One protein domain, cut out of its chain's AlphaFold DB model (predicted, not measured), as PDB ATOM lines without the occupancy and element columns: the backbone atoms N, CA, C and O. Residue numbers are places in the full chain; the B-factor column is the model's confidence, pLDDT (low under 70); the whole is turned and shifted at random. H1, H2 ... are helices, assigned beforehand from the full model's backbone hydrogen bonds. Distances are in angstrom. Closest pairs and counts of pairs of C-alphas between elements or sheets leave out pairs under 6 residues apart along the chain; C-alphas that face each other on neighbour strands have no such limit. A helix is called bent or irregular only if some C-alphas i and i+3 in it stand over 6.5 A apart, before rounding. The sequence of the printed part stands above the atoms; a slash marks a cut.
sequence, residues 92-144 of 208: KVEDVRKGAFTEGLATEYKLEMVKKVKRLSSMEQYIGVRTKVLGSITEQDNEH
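AT A GLANCE: This is residues 92 to 144 of the 208 residues of an uncharacterized protein of Nothophytophthora sp. Chile5 (UniProt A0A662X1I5). What shape does the model have? It is a helical hairpin, in which the longest helix, H3, folds back beside H2, with a thin tail that sticks out: residues 92 to 104, of which 93 to 97 belong to the short helix H1. The two long helices, H2 and H3, run opposite ways at a slant of 35.0 degrees to each other, and H1 packs on neither of them. What is it made of? The printed part has 53 residues with three named helices, in the order H1, H2, H3 along the chain, and no named strand, and its class is all helix. How tightly is it drawn together? It is loose, with a radius of gyration of the C-alphas of 12.8 A, and only just elongated, with spans of 36 by 24 by 17 A.

HOW THE PARTS SIT: How does the longest helix stand to the one before it? H3, residues 123 to 144, touches H2, residues 103 to 117, with 11 pairs of C-alphas within 8 A. The closest C-alphas of the two are those of Val 117 and Tyr 126, 6.7 A apart, and the centres are 10.5 A apart. Their lines stand at a shallow tilt of 35.0 degrees, only just short of steep, and they run opposite ways. What name does this pair bear? H2 and H3 form a helical hairpin, two helices that follow each other in the chain, touch and run opposite ways. Where is the short first helix? H1, residues 93 to 97, is apart from H3 and also apart from H2, with no C-alpha of either within 8 A of it. Residues 92 to 104 stand free: no C-alpha 8 or more residues away along the chain comes within 10 A of theirs. What do the backbone N and O atoms show? In H1, H2 and H3 every pair of O i and N i+4 is within hydrogen-bond range.

IN THESE COORDINATES: Where is the longest helix? H3 holds 22 residues, Met 123 to His 144, and measures 31.4 A from first to last C-alpha. It begins at C-alpha 123 at (15.214, 48.735, -37.095) and ends at C-alpha 144 at (-10.092, 37.847, -52.122). Where is its partner in the hairpin? H2 holds 15 residues, Glu 103 to Val 117, and measures 20.9 A from first to last C-alpha. Where does the first helix begin? H1 holds 5 residues, Val 93 to Arg 97, beginning at C-alpha 93 at (-5.519, 30.812, -30.189), and its first and last C-alphas are 6.3 A apart. Is any helix bent? H1, H2 and H3 are not bent.

THE WHOLE: How large is it? The two C-alphas farthest apart are those of Glu 94 and Ser 121, at 36.6 A, while the first and last printed C-alphas, those of Lys 92 and His 144, are 21.5 A apart. Without the stretch that stands free, the body has 40 residues, spans 34 by 17 by 11 A and has a radius of gyration of 10.6 A. Is the printed part whole, and how are its helices joined? It runs from residue 92 to residue 144 of a full chain of 208 residues and has no cut. The links from H1 to H2 and from H2 to H3 are both tight, with 5 residues in each. Where is the model's confidence low? The mean pLDDT of the printed part is 77.6, and 18 residues are under 70, namely residues 92 to 104 and residues 140 to 144. The mean is 52 for H1, 84 for H2 and 83 for H3.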
ATOM      1  N   LYS A  92      -8.924  33.133 -32.408       51.28
ATOM      2  CA  LYS A  92      -8.917  32.014 -31.474       51.28
ATOM      3  C   LYS A  92      -7.511  31.436 -31.494       51.28
ATOM      4  O   LYS A  92      -6.972  31.116 -32.556       51.28
ATOM      5  N   VAL A  93      -6.897  31.318 -30.322       53.53
ATOM      6  CA  VAL A  93      -5.519  30.812 -30.189       53.53
ATOM      7  C   VAL A  93      -5.440  29.356 -30.686       53.53
ATOM      8  O   VAL A  93      -4.393  28.868 -31.111       53.53
ATOM      9  N   GLU A  94      -6.588  28.686 -30.717       50.19
ATOM     10  CA  GLU A  94      -6.856  27.378 -31.299       50.19
ATOM     11  C   GLU A  94      -6.683  27.368 -32.825       50.19
ATOM     12  O   GLU A  94      -6.111  26.415 -33.349       50.19
ATOM     13  N   ASP A  95      -7.103  28.419 -33.538       49.62
ATOM     14  CA  ASP A  95      -6.972  28.519 -34.999       49.62
ATOM     15  C   ASP A  95      -5.521  28.849 -35.401       49.62
ATOM     16  O   ASP A  95      -5.003  28.306 -36.378       49.62
ATOM     17  N   VAL A  96      -4.808  29.616 -34.564       54.41
ATOM     18  CA  VAL A  96      -3.345  29.813 -34.659       54.41
ATOM     19  C   VAL A  96      -2.585  28.498 -34.438       54.41
ATOM     20  O   VAL A  96      -1.584  28.246 -35.109       54.41
ATOM     21  N   ARG A  97      -3.052  27.628 -33.528       52.09
ATOM     22  CA  ARG A  97      -2.460  26.294 -33.305       52.09
ATOM     23  C   ARG A  97      -2.813  25.269 -34.380       52.09
ATOM     24  O   ARG A  97      -2.014  24.370 -34.621       52.09
ATOM     25  N   LYS A  98      -3.979  25.367 -35.021       52.75
ATOM     26  CA  LYS A  98      -4.484  24.384 -35.999       52.75
ATOM     27  C   LYS A  98      -3.916  24.538 -37.416       52.75
ATOM     28  O   LYS A  98      -4.577  24.151 -38.373       52.75
ATOM     29  N   GLY A  99      -2.700  25.070 -37.570       48.28
ATOM     30  CA  GLY A  99      -1.963  25.042 -38.844       48.28
ATOM     31  C   GLY A  99      -2.695  25.677 -40.036       48.28
ATOM     32  O   GLY A  99      -2.392  25.348 -41.176       48.28
ATOM     33  N   ALA A 100      -3.670  26.553 -39.773       50.31
ATOM     34  CA  ALA A 100      -4.552  27.150 -40.774       50.31
ATOM     35  C   ALA A 100      -4.169  28.598 -41.128       50.31
ATOM     36  O   ALA A 100      -4.903  29.277 -41.845       50.31
ATOM     37  N   PHE A 101      -2.975  29.046 -40.716       53.25
ATOM     38  CA  PHE A 101      -2.227  29.964 -41.571       53.25
ATOM     39  C   PHE A 101      -2.018  29.242 -42.893       53.25
ATOM     40  O   PHE A 101      -1.245  28.287 -42.960       53.25
ATOM     41  N   THR A 102      -2.750  29.658 -43.925       63.91
ATOM     42  CA  THR A 102      -2.611  29.065 -45.250       63.91
ATOM     43  C   THR A 102      -1.137  29.162 -45.647       63.91
ATOM     44  O   THR A 102      -0.511  30.217 -45.520       63.91
ATOM     45  N   GLU A 103      -0.539  28.046 -46.074       62.72
ATOM     46  CA  GLU A 103       0.915  27.985 -46.301       62.72
ATOM     47  C   GLU A 103       1.377  29.029 -47.340       62.72
ATOM     48  O   GLU A 103       2.507  29.522 -47.285       62.72
ATOM     49  N   GLY A 104       0.460  29.450 -48.222       65.44
ATOM     50  CA  GLY A 104       0.599  30.605 -49.111       65.44
ATOM     51  C   GLY A 104       0.907  31.921 -48.384       65.44
ATOM     52  O   GLY A 104       1.925  32.532 -48.682       65.44
ATOM     53  N   LEU A 105       0.118  32.338 -47.388       73.00
ATOM     54  CA  LEU A 105       0.324  33.625 -46.696       73.00
ATOM     55  C   LEU A 105       1.665  33.676 -45.953       73.00
ATOM     56  O   LEU A 105       2.384  34.678 -45.997       73.00
ATOM     57  N   ALA A 106       2.042  32.575 -45.297       76.81
ATOM     58  CA  ALA A 106       3.319  32.476 -44.594       76.81
ATOM     59  C   ALA A 106       4.521  32.507 -45.559       76.81
ATOM     60  O   ALA A 106       5.556  33.111 -45.250       76.81
ATOM     61  N   THR A 107       4.395  31.882 -46.735       82.62
ATOM     62  CA  THR A 107       5.447  31.891 -47.763       82.62
ATOM     63  C   THR A 107       5.526  33.224 -48.509       82.62
ATOM     64  O   THR A 107       6.634  33.706 -48.745       82.62
ATOM     65  N   GLU A 108       4.395  33.869 -48.790       84.69
ATOM     66  CA  GLU A 108       4.311  35.198 -49.400       84.69
ATOM     67  C   GLU A 108       4.913  36.278 -48.497       84.69
ATOM     68  O   GLU A 108       5.838  36.976 -48.918       84.69
ATOM     69  N   TYR A 109       4.509  36.336 -47.220       89.31
ATOM     70  CA  TYR A 109       5.122  37.221 -46.222       89.31
ATOM     71  C   TYR A 109       6.645  37.035 -46.160       89.31
ATOM     72  O   TYR A 109       7.401  38.009 -46.210       89.31
ATOM     73  N   LYS A 110       7.118  35.781 -46.096       88.62
ATOM     74  CA  LYS A 110       8.553  35.465 -46.048       88.62
ATOM     75  C   LYS A 110       9.283  35.946 -47.304       88.62
ATOM     76  O   LYS A 110      10.348  36.553 -47.193       88.62
ATOM     77  N   LEU A 111       8.727  35.689 -48.486       89.44
ATOM     78  CA  LEU A 111       9.318  36.064 -49.769       89.44
ATOM     79  C   LEU A 111       9.378  37.589 -49.936       89.44
ATOM     80  O   LEU A 111      10.407  38.132 -50.344       89.44
ATOM     81  N   GLU A 112       8.310  38.288 -49.565       89.00
ATOM     82  CA  GLU A 112       8.201  39.739 -49.682       89.00
ATOM     83  C   GLU A 112       9.100  40.472 -48.671       89.00
ATOM     84  O   GLU A 112       9.800  41.427 -49.031       89.00
ATOM     85  N   MET A 113       9.192  39.963 -47.437       93.00
ATOM     86  CA  MET A 113      10.158  40.446 -46.448       93.00
ATOM     87  C   MET A 113      11.605  40.208 -46.900       93.00
ATOM     88  O   MET A 113      12.405  41.137 -46.849       93.00
ATOM     89  N   VAL A 114      11.961  39.027 -47.419       92.19
ATOM     90  CA  VAL A 114      13.337  38.750 -47.894       92.19
ATOM     91  C   VAL A 114      13.764  39.682 -49.037       92.19
ATOM     92  O   VAL A 114      14.935  40.062 -49.102       92.19
ATOM     93  N   LYS A 115      12.845  40.105 -49.919       89.69
ATOM     94  CA  LYS A 115      13.139  41.128 -50.942       89.69
ATOM     95  C   LYS A 115      13.421  42.498 -50.319       89.69
ATOM     96  O   LYS A 115      14.376  43.163 -50.719       89.69
ATOM     97  N   LYS A 116      12.577  42.934 -49.377       89.25
ATOM     98  CA  LYS A 116      12.584  44.307 -48.844       89.25
ATOM     99  C   LYS A 116      13.649  44.519 -47.759       89.25
ATOM    100  O   LYS A 116      14.306  45.554 -47.770       89.25
ATOM    101  N   VAL A 117      13.899  43.526 -46.899       89.81
ATOM    102  CA  VAL A 117      14.867  43.587 -45.782       89.81
ATOM    103  C   VAL A 117      16.312  43.797 -46.246       89.81
ATOM    104  O   VAL A 117      17.058  44.506 -45.581       89.81
ATOM    105  N   LYS A 118      16.699  43.283 -47.423       86.88
ATOM    106  CA  LYS A 118      18.054  43.451 -47.996       86.88
ATOM    107  C   LYS A 118      18.498  44.909 -48.205       86.88
ATOM    108  O   LYS A 118      19.665  45.135 -48.502       86.88
ATOM    109  N   ARG A 119      17.578  45.877 -48.128       83.00
ATOM    110  CA  ARG A 119      17.829  47.308 -48.366       83.00
ATOM    111  C   ARG A 119      17.631  48.177 -47.118       83.00
ATOM    112  O   ARG A 119      17.619  49.396 -47.245       83.00
ATOM    113  N   LEU A 120      17.425  47.576 -45.945       91.31
ATOM    114  CA  LEU A 120      17.121  48.299 -44.707       91.31
ATOM    115  C   LEU A 120      18.371  48.384 -43.833       91.31
ATOM    116  O   LEU A 120      19.051  47.382 -43.626       91.31
ATOM    117  N   SER A 121      18.652  49.577 -43.313       90.19
ATOM    118  CA  SER A 121      19.799  49.855 -42.438       90.19
ATOM    119  C   SER A 121      19.401  50.172 -40.993       90.19
ATOM    120  O   SER A 121      20.262  50.180 -40.119       90.19
ATOM    121  N   SER A 122      18.110  50.408 -40.723       94.69
ATOM    122  CA  SER A 122      17.577  50.712 -39.387       94.69
ATOM    123  C   SER A 122      16.431  49.774 -38.989       94.69
ATOM    124  O   SER A 122      15.618  49.356 -39.820       94.69
ATOM    125  N   MET A 123      16.325  49.492 -37.686       93.00
ATOM    126  CA  MET A 123      15.214  48.735 -37.095       93.00
ATOM    127  C   MET A 123      13.858  49.423 -37.324       93.00
ATOM    128  O   MET A 123      12.856  48.754 -37.562       93.00
ATOM    129  N   GLU A 124      13.816  50.755 -37.331       93.94
ATOM    130  CA  GLU A 124      12.590  51.524 -37.596       93.94
ATOM    131  C   GLU A 124      12.088  51.296 -39.028       93.94
ATOM    132  O   GLU A 124      10.894  51.097 -39.259       93.94
ATOM    133  N   GLN A 125      13.014  51.230 -39.991       91.69
ATOM    134  CA  GLN A 125      12.704  50.888 -41.380       91.69
ATOM    135  C   GLN A 125      12.201  49.444 -41.490       91.69
ATOM    136  O   GLN A 125      11.243  49.190 -42.217       91.69
ATOM    137  N   TYR A 126      12.802  48.503 -40.751       94.06
ATOM    138  CA  TYR A 126      12.320  47.121 -40.671       94.06
ATOM    139  C   TYR A 126      10.889  47.041 -40.130       94.06
ATOM    140  O   TYR A 126      10.045  46.388 -40.745       94.06
ATOM    141  N   ILE A 127      10.586  47.746 -39.037       92.88
ATOM    142  CA  ILE A 127       9.240  47.804 -38.454       92.88
ATOM    143  C   ILE A 127       8.250  48.401 -39.464       92.88
ATOM    144  O   ILE A 127       7.224  47.781 -39.737       92.88
ATOM    145  N   GLY A 128       8.580  49.542 -40.078       92.00
ATOM    146  CA  GLY A 128       7.728  50.214 -41.065       92.00
ATOM    147  C   GLY A 128       7.524  49.434 -42.371       92.00
ATOM    148  O   GLY A 128       6.478  49.554 -43.006       92.00
ATOM    149  N   VAL A 129       8.490  48.610 -42.784       92.75
ATOM    150  CA  VAL A 129       8.328  47.673 -43.908       92.75
ATOM    151  C   VAL A 129       7.467  46.483 -43.501       92.75
ATOM    152  O   VAL A 129       6.570  46.105 -44.253       92.75
ATOM    153  N   ARG A 130       7.697  45.913 -42.313       93.00
ATOM    154  CA  ARG A 130       6.935  44.772 -41.800       93.00
ATOM    155  C   ARG A 130       5.452  45.103 -41.650       93.00
ATOM    156  O   ARG A 130       4.624  44.301 -42.069       93.00
ATOM    157  N   THR A 131       5.108  46.262 -41.086       91.88
ATOM    158  CA  THR A 131       3.705  46.690 -40.949       91.88
ATOM    159  C   THR A 131       3.042  46.888 -42.306       91.88
ATOM    160  O   THR A 131       1.941  46.387 -42.505       91.88
ATOM    161  N   LYS A 132       3.727  47.518 -43.273       91.88
ATOM    162  CA  LYS A 132       3.220  47.671 -44.648       91.88
ATOM    163  C   LYS A 132       2.992  46.331 -45.351       91.88
ATOM    164  O   LYS A 132       1.941  46.142 -45.943       91.88
ATOM    165  N   VAL A 133       3.944  45.395 -45.272       90.88
ATOM    166  CA  VAL A 133       3.809  44.062 -45.893       90.88
ATOM    167  C   VAL A 133       2.643  43.282 -45.280       90.88
ATOM    168  O   VAL A 133       1.861  42.697 -46.021       90.88
ATOM    169  N   LEU A 134       2.491  43.304 -43.953       88.75
ATOM    170  CA  LEU A 134       1.356  42.658 -43.284       88.75
ATOM    171  C   LEU A 134       0.016  43.321 -43.644       88.75
ATOM    172  O   LEU A 134      -0.959  42.609 -43.865       88.75
ATOM    173  N   GLY A 135      -0.020  44.653 -43.758       86.75
ATOM    174  CA  GLY A 135      -1.191  45.404 -44.222       86.75
ATOM    175  C   GLY A 135      -1.636  44.972 -45.617       86.75
ATOM    176  O   GLY A 135      -2.751  44.488 -45.764       86.75
ATOM    177  N   SER A 136      -0.739  45.020 -46.608       85.62
ATOM    178  CA  SER A 136      -1.065  44.657 -47.997       85.62
ATOM    179  C   SER A 136      -1.529  43.206 -48.166       85.62
ATOM    180  O   SER A 136      -2.429  42.947 -48.957       85.62
ATOM    181  N   ILE A 137      -0.951  42.261 -47.416       83.44
ATOM    182  CA  ILE A 137      -1.400  40.856 -47.417       83.44
ATOM    183  C   ILE A 137      -2.818  40.745 -46.828       83.44
ATOM    184  O   ILE A 137      -3.661  40.035 -47.367       83.44
ATOM    185  N   THR A 138      -3.105  41.493 -45.759       79.50
ATOM    186  CA  THR A 138      -4.433  41.508 -45.118       79.50
ATOM    187  C   THR A 138      -5.486  42.178 -46.011       79.50
ATOM    188  O   THR A 138      -6.618  41.709 -46.088       79.50
ATOM    189  N   GLU A 139      -5.134  43.258 -46.710       77.38
ATOM    190  CA  GLU A 139      -6.001  43.931 -47.690       77.38
ATOM    191  C   GLU A 139      -6.353  42.985 -48.847       77.38
ATOM    192  O   GLU A 139      -7.533  42.790 -49.141       77.38
ATOM    193  N   GLN A 140      -5.352  42.309 -49.423       69.25
ATOM    194  CA  GLN A 140      -5.561  41.321 -50.483       69.25
ATOM    195  C   GLN A 140      -6.430  40.144 -50.034       69.25
ATOM    196  O   GLN A 140      -7.311  39.738 -50.786       69.25
ATOM    197  N   ASP A 141      -6.247  39.613 -48.822       66.50
ATOM    198  CA  ASP A 141      -7.113  38.548 -48.298       66.50
ATOM    199  C   ASP A 141      -8.581  38.995 -48.192       66.50
ATOM    200  O   ASP A 141      -9.479  38.223 -48.533       66.50
ATOM    201  N   ASN A 142      -8.842  40.242 -47.779       61.94
ATOM    202  CA  ASN A 142     -10.200  40.786 -47.700       61.94
ATOM    203  C   ASN A 142     -10.830  40.963 -49.095       61.94
ATOM    204  O   ASN A 142     -11.939  40.474 -49.323       61.94
ATOM    205  N   GLU A 143     -10.106  41.541 -50.061       60.03
ATOM    206  CA  GLU A 143     -10.543  41.602 -51.469       60.03
ATOM    207  C   GLU A 143     -10.812  40.197 -52.037       60.03
ATOM    208  O   GLU A 143     -11.782  39.959 -52.765       60.03
ATOM    209  N   HIS A 144      -9.972  39.226 -51.671       54.25
ATOM    210  CA  HIS A 144     -10.092  37.847 -52.122       54.25
ATOM    211  C   HIS A 144     -11.209  37.069 -51.409       54.25
ATOM    212  O   HIS A 144     -11.589  36.003 -51.899       54.25
TER     213      HIS A 144